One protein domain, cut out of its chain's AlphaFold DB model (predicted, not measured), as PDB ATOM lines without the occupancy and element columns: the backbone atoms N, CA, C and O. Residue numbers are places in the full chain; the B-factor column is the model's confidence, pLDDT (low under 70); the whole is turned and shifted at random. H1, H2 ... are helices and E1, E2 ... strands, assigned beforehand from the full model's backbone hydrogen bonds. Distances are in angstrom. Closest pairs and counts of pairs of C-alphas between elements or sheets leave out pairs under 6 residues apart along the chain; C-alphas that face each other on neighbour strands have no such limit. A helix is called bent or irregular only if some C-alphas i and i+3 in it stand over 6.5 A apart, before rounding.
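AT A GLANCE: This is residues 1020 to 1133 of the 1138 residues of the protein "Hypothetical protein" of Symbiodinium sp. CCMP2592 (UniProt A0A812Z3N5). A strongly twisted sheet of four strands, E1 to E4, has helix H1 packed over one face along its strands, and a second helix, H2, crosses H1 steeply and only grazes the sheet. A small separate hairpin, E5 and E6, sits at one end of the long axis, and the long stretch 1110 to 1121 leads to it from H2. The printed part has 114 residues with two named helices and six named strands, in the order E1 E2 E3 E4 H1 H2 E5 E6; the class is mixed, helices and strands. The large sheet runs E1 - E2 - E3 - E4, all antiparallel. The whole is compact, with a radius of gyration of the C-alphas of 13.9 A and spans of 45 by 33 by 25 A.

HOW THE PARTS SIT: Start with E1, residues 1020 to 1028, which bends by 84 degrees at residue 1023. It forms a hairpin with E2, residues 1031 to 1038, where N 1026 and O 1033 are 2.9 A apart. E2 forms the next hairpin with E3, residues 1041 to 1049; look at N 1034 and O 1046, 2.8 A. E3 and E4, residues 1060 to 1064, form another, with N 1047 and O 1061 at 2.8 A. These four make a meander, each strand the antiparallel neighbour of the one before. H1, residues 1072 to 1086, is on this sheet over E3 at a height of 8.7 A, making two layers; it runs along the strands, at 6 degrees to E3 on the local plane. Their closest C-alphas are those of Met 1047 and Leu 1079, 6.6 A apart. H2, residues 1092 to 1109, touches H1 at a steep tilt of 48 degrees, opposite ways; the closest C-alphas, of Gly 1086 and His 1095, are 5.3 A apart. H2 only grazes the sheet, with residues 1092 to 1100. E5, residues 1122 to 1124, is near H1 and forms a hairpin with E6, residues 1130 to 1132, where N 1131 and O 1123 are 2.8 A apart. E6 is apart from both helices. Every O i to N i+4 pair is within hydrogen-bond range in H1, and 12 of 14 are in H2.

IN THESE COORDINATES: Find C-alpha 1020 at (136.440, 145.863, 137.967); from there E1 spans 17.7 A, E2 22.3 A, E3 24.6 A and E4 13.6 A. H1 begins at C-alpha 1072, (144.584, 131.759, 136.889), and is 21.1 A long. H2 is 25.2 A long and irregular, but only just: C-alphas 1096 and 1099 are 6.54 A apart. E5 spans 7.2 A and E6 6.7 A, ending at C-alpha 1132, (151.275, 148.580, 112.770).

THE WHOLE: The C-alphas of Lys 1039 and Asp 1127, the two farthest apart, are 46.2 A from each other. The printed part has no cut, and its one long link is H2 to E5. Mean pLDDT of the printed part is 90.2; look for values under 70 at residues 1022, 1057 and 1065 to 1068.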
ATOM      1  N   VAL A1020     135.270 145.885 138.853       74.62
ATOM      2  CA  VAL A1020     136.440 145.863 137.967       74.62
ATOM      3  C   VAL A1020     137.517 146.724 138.619       74.62
ATOM      4  O   VAL A1020     137.242 147.869 138.966       74.62
ATOM      5  N   ASN A1021     138.727 146.192 138.817       70.56
ATOM      6  CA  ASN A1021     139.805 146.930 139.478       70.56
ATOM      7  C   ASN A1021     140.788 147.502 138.438       70.56
ATOM      8  O   ASN A1021     141.629 146.751 137.939       70.56
ATOM      9  N   PRO A1022     140.751 148.813 138.121       65.75
ATOM     10  CA  PRO A1022     141.637 149.395 137.113       65.75
ATOM     11  C   PRO A1022     143.122 149.347 137.508       65.75
ATOM     12  O   PRO A1022     143.973 149.293 136.623       65.75
ATOM     13  N   LYS A1023     143.444 149.295 138.814       70.88
ATOM     14  CA  LYS A1023     144.828 149.150 139.310       70.88
ATOM     15  C   LYS A1023     145.413 147.758 139.038       70.88
ATOM     16  O   LYS A1023     146.625 147.603 139.041       70.88
ATOM     17  N   ALA A1024     144.563 146.758 138.795       79.88
ATOM     18  CA  ALA A1024     144.947 145.407 138.395       79.88
ATOM     19  C   ALA A1024     144.654 145.193 136.898       79.88
ATOM     20  O   ALA A1024     143.969 144.241 136.513       79.88
ATOM     21  N   SER A1025     145.136 146.116 136.058       91.56
ATOM     22  CA  SER A1025     145.023 146.031 134.601       91.56
ATOM     23  C   SER A1025     146.361 146.239 133.900       91.56
ATOM     24  O   SER A1025     147.211 146.985 134.379       91.56
ATOM     25  N   PHE A1026     146.541 145.577 132.760       94.81
ATOM     26  CA  PHE A1026     147.724 145.706 131.914       94.81
ATOM     27  C   PHE A1026     147.351 145.548 130.437       94.81
ATOM     28  O   PHE A1026     146.246 145.124 130.097       94.81
ATOM     29  N   TYR A1027     148.262 145.924 129.545       93.94
ATOM     30  CA  TYR A1027     148.057 145.832 128.101       93.94
ATOM     31  C   TYR A1027     148.944 144.737 127.524       93.94
ATOM     32  O   TYR A1027     150.091 144.586 127.933       93.94
ATOM     33  N   TYR A1028     148.400 143.980 126.578       96.06
ATOM     34  CA  TYR A1028     149.063 142.845 125.957       96.06
ATOM     35  C   TYR A1028     148.748 142.848 124.459       96.06
ATOM     36  O   TYR A1028     147.726 142.328 124.010       96.06
ATOM     37  N   GLY A1029     149.600 143.526 123.688       94.94
ATOM     38  CA  GLY A1029     149.413 143.728 122.255       94.94
ATOM     39  C   GLY A1029     148.165 144.566 121.991       94.94
ATOM     40  O   GLY A1029     148.016 145.676 122.504       94.94
ATOM     41  N   LEU A1030     147.224 143.993 121.239       94.31
ATOM     42  CA  LEU A1030     145.910 144.586 120.970       94.31
ATOM     43  C   LEU A1030     144.890 144.367 122.106       94.31
ATOM     44  O   LEU A1030     143.725 144.725 121.946       94.31
ATOM     45  N   GLY A1031     145.277 143.753 123.226       95.31
ATOM     46  CA  GLY A1031     144.403 143.463 124.363       95.31
ATOM     47  C   GLY A1031     144.604 144.412 125.546       95.31
ATOM     48  O   GLY A1031     145.735 144.731 125.909       95.31
ATOM     49  N   HIS A1032     143.512 144.812 126.199       95.25
ATOM     50  CA  HIS A1032     143.525 145.365 127.558       95.25
ATOM     51  C   HIS A1032     142.963 144.318 128.521       95.25
ATOM     52  O   HIS A1032     141.780 143.978 128.448       95.25
ATOM     53  N   ALA A1033     143.821 143.793 129.394       95.44
ATOM     54  CA  ALA A1033     143.483 142.799 130.404       95.44
ATOM     55  C   ALA A1033     143.181 143.488 131.738       95.44
ATOM     56  O   ALA A1033     143.973 144.302 132.212       95.44
ATOM     57  N   VAL A1034     142.069 143.132 132.383       94.94
ATOM     58  CA  VAL A1034     141.672 143.647 133.700       94.94
ATOM     59  C   VAL A1034     141.243 142.502 134.608       94.94
ATOM     60  O   VAL A1034     140.458 141.639 134.202       94.94
ATOM     61  N   ARG A1035     141.723 142.489 135.856       93.06
ATOM     62  CA  ARG A1035     141.306 141.494 136.851       93.06
ATOM     63  C   ARG A1035     139.942 141.860 137.444       93.06
ATOM     64  O   ARG A1035     139.668 143.008 137.802       93.06
ATOM     65  N   VAL A1036     139.068 140.863 137.514       91.25
ATOM     66  CA  VAL A1036     137.641 140.991 137.837       91.25
ATOM     67  C   VAL A1036     137.399 140.496 139.254       91.25
ATOM     68  O   VAL A1036     137.849 139.408 139.609       91.25
ATOM     69  N   TYR A1037     136.629 141.247 140.040       86.88
ATOM     70  CA  TYR A1037     136.389 140.954 141.449       86.88
ATOM     71  C   TYR A1037     134.893 140.807 141.747       86.88
ATOM     72  O   TYR A1037     134.048 141.511 141.187       86.88
ATOM     73  N   LYS A1038     134.552 139.908 142.676       86.44
ATOM     74  CA  LYS A1038     133.218 139.845 143.291       86.44
ATOM     75  C   LYS A1038     133.377 139.637 144.796       86.44
ATOM     76  O   LYS A1038     133.978 138.656 145.217       86.44
ATOM     77  N   LYS A1039     132.830 140.568 145.590       85.12
ATOM     78  CA  LYS A1039     132.943 140.605 147.064       85.12
ATOM     79  C   LYS A1039     134.404 140.496 147.540       85.12
ATOM     80  O   LYS A1039     134.756 139.598 148.294       85.12
ATOM     81  N   GLY A1040     135.269 141.370 147.014       79.94
ATOM     82  CA  GLY A1040     136.703 141.451 147.342       79.94
ATOM     83  C   GLY A1040     137.591 140.337 146.768       79.94
ATOM     84  O   GLY A1040     138.778 140.558 146.545       79.94
ATOM     85  N   VAL A1041     137.031 139.166 146.458       80.31
ATOM     86  CA  VAL A1041     137.771 138.023 145.901       80.31
ATOM     87  C   VAL A1041     137.962 138.205 144.386       80.31
ATOM     88  O   VAL A1041     136.991 138.553 143.700       80.31
ATOM     89  N   PRO A1042     139.169 137.979 143.827       84.00
ATOM     90  CA  PRO A1042     139.355 137.913 142.383       84.00
ATOM     91  C   PRO A1042     138.659 136.655 141.843       84.00
ATOM     92  O   PRO A1042     138.760 135.569 142.413       84.00
ATOM     93  N   ILE A1043     137.871 136.819 140.781       90.50
ATOM     94  CA  ILE A1043     137.038 135.752 140.205       90.50
ATOM     95  C   ILE A1043     137.357 135.459 138.744       90.50
ATOM     96  O   ILE A1043     136.706 134.596 138.156       90.50
ATOM     97  N   GLY A1044     138.278 136.189 138.116       93.12
ATOM     98  CA  GLY A1044     138.469 136.125 136.674       93.12
ATOM     99  C   GLY A1044     139.341 137.218 136.079       93.12
ATOM    100  O   GLY A1044     139.693 138.203 136.727       93.12
ATOM    101  N   TRP A1045     139.588 137.055 134.786       95.31
ATOM    102  CA  TRP A1045     140.197 138.049 133.913       95.31
ATOM    103  C   TRP A1045     139.195 138.445 132.826       95.31
ATOM    104  O   TRP A1045     138.433 137.617 132.316       95.31
ATOM    105  N   GLU A1046     139.162 139.725 132.479       94.94
ATOM    106  CA  GLU A1046     138.427 140.249 131.331       94.94
ATOM    107  C   GLU A1046     139.418 140.898 130.368       94.94
ATOM    108  O   GLU A1046     140.250 141.700 130.781       94.94
ATOM    109  N   MET A1047     139.342 140.516 129.098       96.19
ATOM    110  CA  MET A1047     140.210 140.989 128.027       96.19
ATOM    111  C   MET A1047     139.342 141.696 126.985       96.19
ATOM    112  O   MET A1047     138.470 141.073 126.375       96.19
ATOM    113  N   ALA A1048     139.560 142.994 126.793       95.50
ATOM    114  CA  ALA A1048     138.927 143.776 125.734       95.50
ATOM    115  C   ALA A1048     139.898 143.940 124.558       95.50
ATOM    116  O   ALA A1048     141.069 144.255 124.770       95.50
ATOM    117  N   CYS A1049     139.425 143.735 123.327       95.94
ATOM    118  CA  CYS A1049     140.244 143.928 122.135       95.94
ATOM    119  C   CYS A1049     140.179 145.383 121.636       95.94
ATOM    120  O   CYS A1049     139.115 146.000 121.626       95.94
ATOM    121  N   ALA A1050     141.322 145.912 121.195       93.62
ATOM    122  CA  ALA A1050     141.498 147.240 120.607       93.62
ATOM    123  C   ALA A1050     141.780 147.195 119.087       93.62
ATOM    124  O   ALA A1050     142.191 148.198 118.503       93.62
ATOM    125  N   HIS A1051     141.582 146.039 118.443       94.19
ATOM    126  CA  HIS A1051     141.779 145.854 117.006       94.19
ATOM    127  C   HIS A1051     140.873 146.803 116.185       94.19
ATOM    128  O   HIS A1051     139.656 146.793 116.396       94.19
ATOM    129  N   PRO A1052     141.403 147.608 115.238       91.69
ATOM    130  CA  PRO A1052     140.621 148.657 114.566       91.69
ATOM    131  C   PRO A1052     139.420 148.190 113.734       91.69
ATOM    132  O   PRO A1052     138.519 148.989 113.493       91.69
ATOM    133  N   LEU A1053     139.369 146.920 113.315       91.81
ATOM    134  CA  LEU A1053     138.200 146.348 112.627       91.81
ATOM    135  C   LEU A1053     137.181 145.723 113.598       91.81
ATOM    136  O   LEU A1053     136.073 145.373 113.201       91.81
ATOM    137  N   HIS A1054     137.512 145.601 114.889       92.56
ATOM    138  CA  HIS A1054     136.636 145.016 115.913       92.56
ATOM    139  C   HIS A1054     135.893 146.077 116.743       92.56
ATOM    140  O   HIS A1054     135.531 145.829 117.890       92.56
ATOM    141  N   THR A1055     135.611 147.246 116.159       73.00
ATOM    142  CA  THR A1055     135.010 148.440 116.804       73.00
ATOM    143  C   THR A1055     133.631 148.241 117.444       73.00
ATOM    144  O   THR A1055     133.147 149.127 118.153       73.00
ATOM    145  N   SER A1056     132.989 147.086 117.258       72.62
ATOM    146  CA  SER A1056     131.798 146.731 118.030       72.62
ATOM    147  C   SER A1056     132.125 146.643 119.530       72.62
ATOM    148  O   SER A1056     133.098 146.009 119.941       72.62
ATOM    149  N   LYS A1057     131.245 147.173 120.391       68.62
ATOM    150  CA  LYS A1057     131.381 147.093 121.865       68.62
ATOM    151  C   LYS A1057     131.354 145.652 122.433       68.62
ATOM    152  O   LYS A1057     131.387 145.484 123.649       68.62
ATOM    153  N   LYS A1058     131.266 144.625 121.575       75.94
ATOM    154  CA  LYS A1058     131.124 143.200 121.915       75.94
ATOM    155  C   LYS A1058     132.441 142.405 121.878       75.94
ATOM    156  O   LYS A1058     132.445 141.280 122.367       75.94
ATOM    157  N   CYS A1059     133.543 142.943 121.341       93.88
ATOM    158  CA  CYS A1059     134.820 142.214 121.237       93.88
ATOM    159  C   CYS A1059     135.584 142.168 122.580       93.88
ATOM    160  O   CYS A1059     136.599 142.834 122.797       93.88
ATOM    161  N   ARG A1060     135.021 141.423 123.536       94.81
ATOM    162  CA  ARG A1060     135.454 141.352 124.936       94.81
ATOM    163  C   ARG A1060     135.192 139.953 125.482       94.81
ATOM    164  O   ARG A1060     134.039 139.535 125.570       94.81
ATOM    165  N   LYS A1061     136.239 139.254 125.920       94.94
ATOM    166  CA  LYS A1061     136.125 137.929 126.544       94.94
ATOM    167  C   LYS A1061     136.334 138.033 128.053       94.94
ATOM    168  O   LYS A1061     137.310 138.623 128.507       94.94
ATOM    169  N   ASN A1062     135.446 137.430 128.839       92.44
ATOM    170  CA  ASN A1062     135.664 137.205 130.268       92.44
ATOM    171  C   ASN A1062     135.772 135.705 130.537       92.44
ATOM    172  O   ASN A1062     134.938 134.930 130.073       92.44
ATOM    173  N   LEU A1063     136.776 135.313 131.322       88.94
ATOM    174  CA  LEU A1063     136.857 133.983 131.911       88.94
ATOM    175  C   LEU A1063     136.900 134.082 133.429       88.94
ATOM    176  O   LEU A1063     137.439 135.033 134.000       88.94
ATOM    177  N   LYS A1064     136.334 133.060 134.074       86.25
ATOM    178  CA  LYS A1064     136.413 132.881 135.520       86.25
ATOM    179  C   LYS A1064     137.700 132.140 135.869       86.25
ATOM    180  O   LYS A1064     138.006 131.122 135.260       86.25
ATOM    181  N   GLU A1065     138.404 132.659 136.866       65.44
ATOM    182  CA  GLU A1065     139.754 132.271 137.305       65.44
ATOM    183  C   GLU A1065     139.843 130.834 137.825       65.44
ATOM    184  O   GLU A1065     140.913 130.236 137.821       65.44
ATOM    185  N   ILE A1066     138.701 130.273 138.232       57.50
ATOM    186  CA  ILE A1066     138.550 128.869 138.603       57.50
ATOM    187  C   ILE A1066     137.324 128.310 137.872       57.50
ATOM    188  O   ILE A1066     136.188 128.376 138.349       57.50
ATOM    189  N   THR A1067     137.565 127.722 136.704       59.91
ATOM    190  CA  THR A1067     136.754 126.585 136.243       59.91
ATOM    191  C   THR A1067     137.412 125.303 136.766       59.91
ATOM    192  O   THR A1067     138.584 125.325 137.129       59.91
ATOM    193  N   ARG A1068     136.690 124.175 136.852       54.16
ATOM    194  CA  ARG A1068     137.187 122.941 137.515       54.16
ATOM    195  C   ARG A1068     138.469 122.330 136.908       54.16
ATOM    196  O   ARG A1068     138.959 121.344 137.447       54.16
ATOM    197  N   THR A1069     138.966 122.871 135.800       74.25
ATOM    198  CA  THR A1069     140.074 122.338 134.998       74.25
ATOM    199  C   THR A1069     141.096 123.403 134.578       74.25
ATOM    200  O   THR A1069     141.868 123.130 133.666       74.25
ATOM    201  N   ARG A1070     141.082 124.616 135.168       86.69
ATOM    202  CA  ARG A1070     142.014 125.707 134.803       86.69
ATOM    203  C   ARG A1070     142.506 126.517 136.005       86.69
ATOM    204  O   ARG A1070     141.717 126.808 136.904       86.69
ATOM    205  N   SER A1071     143.770 126.932 135.969       91.00
ATOM    206  CA  SER A1071     144.396 127.902 136.877       91.00
ATOM    207  C   SER A1071     144.175 129.361 136.429       91.00
ATOM    208  O   SER A1071     143.657 129.628 135.338       91.00
ATOM    209  N   SER A1072     144.597 130.329 137.254       87.12
ATOM    210  CA  SER A1072     144.584 131.759 136.889       87.12
ATOM    211  C   SER A1072     145.536 132.067 135.730       87.12
ATOM    212  O   SER A1072     145.174 132.790 134.802       87.12
ATOM    213  N   GLU A1073     146.725 131.461 135.750       91.19
ATOM    214  CA  GLU A1073     147.758 131.614 134.722       91.19
ATOM    215  C   GLU A1073     147.311 130.985 133.403       91.19
ATOM    216  O   GLU A1073     147.355 131.644 132.373       91.19
ATOM    217  N   GLU A1074     146.756 129.770 133.434       94.00
ATOM    218  CA  GLU A1074     146.162 129.103 132.267       94.00
ATOM    219  C   GLU A1074     144.980 129.896 131.688       94.00
ATOM    220  O   GLU A1074     144.804 129.986 130.471       94.00
ATOM    221  N   THR A1075     144.173 130.513 132.556       93.69
ATOM    222  CA  THR A1075     143.064 131.388 132.157       93.69
ATOM    223  C   THR A1075     143.571 132.648 131.454       93.69
ATOM    224  O   THR A1075     143.039 133.026 130.407       93.69
ATOM    225  N   LEU A1076     144.614 133.283 131.995       95.06
ATOM    226  CA  LEU A1076     145.249 134.451 131.394       95.06
ATOM    227  C   LEU A1076     145.977 134.089 130.090       95.06
ATOM    228  O   LEU A1076     145.888 134.832 129.118       95.06
ATOM    229  N   GLN A1077     146.610 132.920 130.038       96.44
ATOM    230  CA  GLN A1077     147.293 132.366 128.872       96.44
ATOM    231  C   GLN A1077     146.324 132.117 127.709       96.44
ATOM    232  O   GLN A1077     146.593 132.531 126.582       96.44
ATOM    233  N   CYS A1078     145.142 131.550 127.979       96.75
ATOM    234  CA  CYS A1078     144.076 131.447 126.977       96.75
ATOM    235  C   CYS A1078     143.681 132.827 126.418       96.75
ATOM    236  O   CYS A1078     143.506 132.981 125.212       96.75
ATOM    237  N   LEU A1079     143.555 133.845 127.277       97.44
ATOM    238  CA  LEU A1079     143.204 135.205 126.851       97.44
ATOM    239  C   LEU A1079     144.337 135.903 126.075       97.44
ATOM    240  O   LEU A1079     144.046 136.642 125.133       97.44
ATOM    241  N   LYS A1080     145.607 135.649 126.429       97.50
ATOM    242  CA  LYS A1080     146.786 136.107 125.678       97.50
ATOM    243  C   LYS A1080     146.781 135.542 124.251       97.50
ATOM    244  O   LYS A1080     146.842 136.320 123.300       97.50
ATOM    245  N   ILE A1081     146.653 134.217 124.092       97.94
ATOM    246  CA  ILE A1081     146.640 133.564 122.766       97.94
ATOM    247  C   ILE A1081     145.414 133.975 121.939       97.94
ATOM    248  O   ILE A1081     145.544 134.216 120.741       97.94
ATOM    249  N   TRP A1082     144.248 134.143 122.572       97.75
ATOM    250  CA  TRP A1082     143.034 134.635 121.911       97.75
ATOM    251  C   TRP A1082     143.262 135.986 121.207       97.75
ATOM    252  O   TRP A1082     143.068 136.076 119.996       97.75
ATOM    253  N   ILE A1083     143.789 136.992 121.920       97.62
ATOM    254  CA  ILE A1083     144.156 138.299 121.339       97.62
ATOM    255  C   ILE A1083     145.247 138.170 120.268       97.62
ATOM    256  O   ILE A1083     145.185 138.835 119.233       97.62
ATOM    257  N   ILE A1084     146.246 137.318 120.510       97.25
ATOM    258  CA  ILE A1084     147.363 137.079 119.591       97.25
ATOM    259  C   ILE A1084     146.876 136.563 118.242       97.25
ATOM    260  O   ILE A1084     147.337 137.071 117.222       97.25
ATOM    261  N   ARG A1085     145.953 135.598 118.217       97.25
ATOM    262  CA  ARG A1085     145.385 135.057 116.974       97.25
ATOM    263  C   ARG A1085     144.366 136.019 116.355       97.25
ATOM    264  O   ARG A1085     144.394 136.232 115.146       97.25
ATOM    265  N   GLY A1086     143.573 136.703 117.185       95.88
ATOM    266  CA  GLY A1086     142.582 137.707 116.779       95.88
ATOM    267  C   GLY A1086     143.108 138.856 115.913       95.88
ATOM    268  O   GLY A1086     142.339 139.457 115.167       95.88
ATOM    269  N   ARG A1087     144.419 139.138 115.939       95.44
ATOM    270  CA  ARG A1087     145.065 140.143 115.070       95.44
ATOM    271  C   ARG A1087     144.994 139.823 113.569       95.44
ATOM    272  O   ARG A1087     145.271 140.704 112.764       95.44
ATOM    273  N   HIS A1088     144.714 138.573 113.199       95.62
ATOM    274  CA  HIS A1088     144.620 138.120 111.806       95.62
ATOM    275  C   HIS A1088     143.175 138.043 111.292       95.62
ATOM    276  O   HIS A1088     142.947 137.630 110.159       95.62
ATOM    277  N   VAL A1089     142.207 138.419 112.128       94.88
ATOM    278  CA  VAL A1089     140.795 138.072 111.971       94.88
ATOM    279  C   VAL A1089     140.000 139.311 111.576       94.88
ATOM    280  O   VAL A1089     139.988 140.308 112.305       94.88
ATOM    281  N   ALA A1090     139.333 139.273 110.423       91.00
ATOM    282  CA  ALA A1090     138.718 140.467 109.844       91.00
ATOM    283  C   ALA A1090     137.525 140.978 110.670       91.00
ATOM    284  O   ALA A1090     137.319 142.191 110.762       91.00
ATOM    285  N   SER A1091     136.763 140.078 111.303       93.56
ATOM    286  CA  SER A1091     135.540 140.424 112.035       93.56
ATOM    287  C   SER A1091     135.624 140.187 113.551       93.56
ATOM    288  O   SER A1091     136.335 139.316 114.052       93.56
ATOM    289  N   ALA A1092     134.851 140.969 114.315       94.25
ATOM    290  CA  ALA A1092     134.739 140.799 115.769       94.25
ATOM    291  C   ALA A1092     133.978 139.525 116.178       94.25
ATOM    292  O   ALA A1092     134.064 139.117 117.336       94.25
ATOM    293  N   GLU A1093     133.202 138.943 115.262       93.25
ATOM    294  CA  GLU A1093     132.358 137.772 115.498       93.25
ATOM    295  C   GLU A1093     133.186 136.491 115.430       93.25
ATOM    296  O   GLU A1093     133.329 135.822 116.446       93.25
ATOM    297  N   GLU A1094     133.847 136.259 114.297       93.88
ATOM    298  CA  GLU A1094     134.883 135.244 114.037       93.88
ATOM    299  C   GLU A1094     135.966 135.226 115.137       93.88
ATOM    300  O   GLU A1094     136.302 134.175 115.684       93.88
ATOM    301  N   HIS A1095     136.432 136.403 115.580       95.75
ATOM    302  CA  HIS A1095     137.370 136.510 116.704       95.75
ATOM    303  C   HIS A1095     136.736 136.041 118.030       95.75
ATOM    304  O   HIS A1095     137.381 135.374 118.841       95.75
ATOM    305  N   MET A1096     135.463 136.354 118.280       95.06
ATOM    306  CA  MET A1096     134.762 135.957 119.506       95.06
ATOM    307  C   MET A1096     134.314 134.488 119.513       95.06
ATOM    308  O   MET A1096     134.210 133.919 120.608       95.06
ATOM    309  N   SER A1097     134.053 133.880 118.353       92.44
ATOM    310  CA  SER A1097     133.556 132.506 118.192       92.44
ATOM    311  C   SER A1097     134.655 131.518 117.784       92.44
ATOM    312  O   SER A1097     135.005 130.642 118.577       92.44
ATOM    313  N   GLU A1098     135.207 131.652 116.582       95.06
ATOM    314  CA  GLU A1098     136.112 130.689 115.951       95.06
ATOM    315  C   GLU A1098     137.476 130.674 116.635       95.06
ATOM    316  O   GLU A1098     137.849 129.657 117.222       95.06
ATOM    317  N   THR A1099     138.160 131.823 116.704       96.38
ATOM    318  CA  THR A1099     139.470 131.945 117.376       96.38
ATOM    319  C   THR A1099     139.407 131.512 118.841       96.38
ATOM    320  O   THR A1099     140.350 130.939 119.386       96.38
ATOM    321  N   TRP A1100     138.277 131.763 119.507       96.56
ATOM    322  CA  TRP A1100     138.069 131.298 120.874       96.56
ATOM    323  C   TRP A1100     137.867 129.778 120.956       96.56
ATOM    324  O   TRP A1100     138.383 129.140 121.874       96.56
ATOM    325  N   SER A1101     137.147 129.190 120.001       95.31
ATOM    326  CA  SER A1101     136.915 127.743 119.933       95.31
ATOM    327  C   SER A1101     138.207 126.978 119.631       95.31
ATOM    328  O   SER A1101     138.421 125.909 120.197       95.31
ATOM    329  N   GLU A1102     139.106 127.541 118.819       96.81
ATOM    330  CA  GLU A1102     140.471 127.033 118.638       96.81
ATOM    331  C   GLU A1102     141.282 127.089 119.933       96.81
ATOM    332  O   GLU A1102     141.799 126.069 120.373       96.81
ATOM    333  N   VAL A1103     141.324 128.237 120.619       97.19
ATOM    334  CA  VAL A1103     142.017 128.358 121.916       97.19
ATOM    335  C   VAL A1103     141.462 127.374 122.955       97.19
ATOM    336  O   VAL A1103     142.217 126.827 123.758       97.19
ATOM    337  N   GLN A1104     140.153 127.098 122.947       95.25
ATOM    338  CA  GLN A1104     139.569 126.061 123.803       95.25
ATOM    339  C   GLN A1104     139.952 124.638 123.378       95.25
ATOM    340  O   GLN A1104     140.188 123.815 124.265       95.25
ATOM    341  N   ARG A1105     140.022 124.357 122.071       95.94
ATOM    342  CA  ARG A1105     140.439 123.069 121.496       95.94
ATOM    343  C   ARG A1105     141.896 122.771 121.845       95.94
ATOM    344  O   ARG A1105     142.173 121.745 122.457       95.94
ATOM    345  N   ASP A1106     142.797 123.699 121.550       96.06
ATOM    346  CA  ASP A1106     144.236 123.546 121.764       96.06
ATOM    347  C   ASP A1106     144.555 123.427 123.260       96.06
ATOM    348  O   ASP A1106     145.359 122.586 123.659       96.06
ATOM    349  N   PHE A1107     143.860 124.190 124.116       95.69
ATOM    350  CA  PHE A1107     143.962 124.025 125.569       95.69
ATOM    351  C   PHE A1107     143.499 122.633 126.025       95.69
ATOM    352  O   PHE A1107     144.172 121.994 126.829       95.69
ATOM    353  N   ALA A1108     142.372 122.131 125.504       92.00
ATOM    354  CA  ALA A1108     141.856 120.806 125.854       92.00
ATOM    355  C   ALA A1108     142.744 119.650 125.347       92.00
ATOM    356  O   ALA A1108     142.752 118.582 125.957       92.00
ATOM    357  N   LEU A1109     143.498 119.866 124.266       94.31
ATOM    358  CA  LEU A1109     144.467 118.913 123.713       94.31
ATOM    359  C   LEU A1109     145.865 119.009 124.356       94.31
ATOM    360  O   LEU A1109     146.726 118.190 124.040       94.31
ATOM    361  N   GLY A1110     146.119 119.995 125.227       94.75
ATOM    362  CA  GLY A1110     147.464 120.273 125.752       94.75
ATOM    363  C   GLY A1110     148.438 120.812 124.694       94.75
ATOM    364  O   GLY A1110     149.647 120.661 124.835       94.75
ATOM    365  N   GLN A1111     147.906 121.408 123.623       96.62
ATOM    366  CA  GLN A1111     148.630 121.928 122.458       96.62
ATOM    367  C   GLN A1111     148.658 123.466 122.402       96.62
ATOM    368  O   GLN A1111     149.219 124.030 121.465       96.62
ATOM    369  N   LEU A1112     148.059 124.157 123.382       96.69
ATOM    370  CA  LEU A1112     148.070 125.619 123.438       96.69
ATOM    371  C   LEU A1112     149.509 126.137 123.583       96.69
ATOM    372  O   LEU A1112     150.183 125.865 124.575       96.69
ATOM    373  N   GLU A1113     149.949 126.900 122.589       95.00
ATOM    374  CA  GLU A1113     151.273 127.520 122.540       95.00
ATOM    375  C   GLU A1113     151.528 128.459 123.735       95.00
ATOM    376  O   GLU A1113     150.598 129.054 124.288       95.00
ATOM    377  N   ALA A1114     152.797 128.614 124.128       95.56
ATOM    378  CA  ALA A1114     153.206 129.633 125.093       95.56
ATOM    379  C   ALA A1114     153.088 131.028 124.458       95.56
ATOM    380  O   ALA A1114     153.412 131.218 123.287       95.56
ATOM    381  N   ALA A1115     152.612 132.013 125.221       96.19
ATOM    382  CA  ALA A1115     152.391 133.357 124.703       96.19
ATOM    383  C   ALA A1115     153.664 134.188 124.923       96.19
ATOM    384  O   ALA A1115     154.103 134.264 126.072       96.19
ATOM    385  N   PRO A1116     154.244 134.814 123.881       95.31
ATOM    386  CA  PRO A1116     155.478 135.584 124.003       95.31
ATOM    387  C   PRO A1116     155.321 136.728 125.006       95.31
ATOM    388  O   PRO A1116     154.242 137.313 125.126       95.31
ATOM    389  N   ASP A1117     156.391 137.075 125.711       91.00
ATOM    390  CA  ASP A1117     156.351 138.192 126.659       91.00
ATOM    391  C   ASP A1117     156.104 139.528 125.941       91.00
ATOM    392  O   ASP A1117     155.270 140.311 126.401       91.00
ATOM    393  N   ASP A1118     156.687 139.697 124.747       91.38
ATOM    394  CA  ASP A1118     156.381 140.767 123.790       91.38
ATOM    395  C   ASP A1118     155.346 140.321 122.729       91.38
ATOM    396  O   ASP A1118     155.687 139.643 121.752       91.38
ATOM    397  N   PRO A1119     154.059 140.695 122.863       94.50
ATOM    398  CA  PRO A1119     153.037 140.422 121.856       94.50
ATOM    399  C   PRO A1119     153.138 141.371 120.643       94.50
ATOM    400  O   PRO A1119     153.378 142.570 120.804       94.50
ATOM    401  N   PRO A1120     152.861 140.890 119.416       91.69
ATOM    402  CA  PRO A1120     152.969 141.705 118.210       91.69
ATOM    403  C   PRO A1120     151.974 142.877 118.180       91.69
ATOM    404  O   PRO A1120     150.757 142.698 118.202       91.69
ATOM    405  N   MET A1121     152.511 144.089 118.030       93.06
ATOM    406  CA  MET A1121     151.767 145.351 117.892       93.06
ATOM    407  C   MET A1121     151.343 145.629 116.437       93.06
ATOM    408  O   MET A1121     151.490 146.742 115.927       93.06
ATOM    409  N   HIS A1122     150.841 144.612 115.735       93.81
ATOM    410  CA  HIS A1122     150.352 144.725 114.359       93.81
ATOM    411  C   HIS A1122     149.095 143.880 114.136       93.81
ATOM    412  O   HIS A1122     148.836 142.936 114.880       93.81
ATOM    413  N   TYR A1123     148.339 144.204 113.090       94.75
ATOM    414  CA  TYR A1123     147.146 143.467 112.679       94.75
ATOM    415  C   TYR A1123     147.051 143.319 111.160       94.75
ATOM    416  O   TYR A1123     147.670 144.084 110.424       94.75
ATOM    417  N   THR A1124     146.280 142.340 110.695       92.62
ATOM    418  CA  THR A1124     145.997 142.113 109.275       92.62
ATOM    419  C   THR A1124     144.653 142.748 108.921       92.62
ATOM    420  O   THR A1124     143.633 142.432 109.527       92.62
ATOM    421  N   ALA A1125     144.643 143.658 107.950       88.31
ATOM    422  CA  ALA A1125     143.413 144.219 107.403       88.31
ATOM    423  C   ALA A1125     142.743 143.246 106.415       88.31
ATOM    424  O   ALA A1125     143.359 142.296 105.937       88.31
ATOM    425  N   ALA A1126     141.478 143.502 106.069       84.69
ATOM    426  CA  ALA A1126     140.698 142.651 105.162       84.69
ATOM    427  C   ALA A1126     141.240 142.583 103.713       84.69
ATOM    428  O   ALA A1126     140.804 141.733 102.943       84.69
ATOM    429  N   ASP A1127     142.195 143.443 103.336       87.75
ATOM    430  CA  ASP A1127     142.942 143.375 102.068       87.75
ATOM    431  C   ASP A1127     144.248 142.551 102.172       87.75
ATOM    432  O   ASP A1127     145.049 142.527 101.237       87.75
ATOM    433  N   GLY A1128     144.482 141.895 103.314       87.56
ATOM    434  CA  GLY A1128     145.675 141.102 103.610       87.56
ATOM    435  C   GLY A1128     146.894 141.914 104.061       87.56
ATOM    436  O   GLY A1128     147.929 141.321 104.374       87.56
ATOM    437  N   ARG A1129     146.823 143.253 104.122       90.56
ATOM    438  CA  ARG A1129     147.968 144.081 104.533       90.56
ATOM    439  C   ARG A1129     148.179 144.062 106.041       90.56
ATOM    440  O   ARG A1129     147.231 144.092 106.821       90.56
ATOM    441  N   VAL A1130     149.445 144.065 106.456       92.06
ATOM    442  CA  VAL A1130     149.832 144.172 107.868       92.06
ATOM    443  C   VAL A1130     149.991 145.644 108.245       92.06
ATOM    444  O   VAL A1130     150.831 146.350 107.691       92.06
ATOM    445  N   HIS A1131     149.196 146.099 109.210       92.56
ATOM    446  CA  HIS A1131     149.209 147.456 109.746       92.56
ATOM    447  C   HIS A1131     149.781 147.471 111.165       92.56
ATOM    448  O   HIS A1131     149.343 146.716 112.034       92.56
ATOM    449  N   GLN A1132     150.739 148.361 111.427       92.50
ATOM    450  CA  GLN A1132     151.275 148.580 112.770       92.50
ATOM    451  C   GLN A1132     150.276 149.382 113.618       92.50
ATOM    452  O   GLN A1132     149.759 150.412 113.185       92.50
ATOM    453  N   PHE A1133     150.005 148.920 114.838       88.62
ATOM    454  CA  PHE A1133     149.084 149.568 115.769       88.62
ATOM    455  C   PHE A1133     149.837 150.580 116.644       88.62
ATOM    456  O   PHE A1133     150.342 150.253 117.719       88.62
TER     457      PHE A1133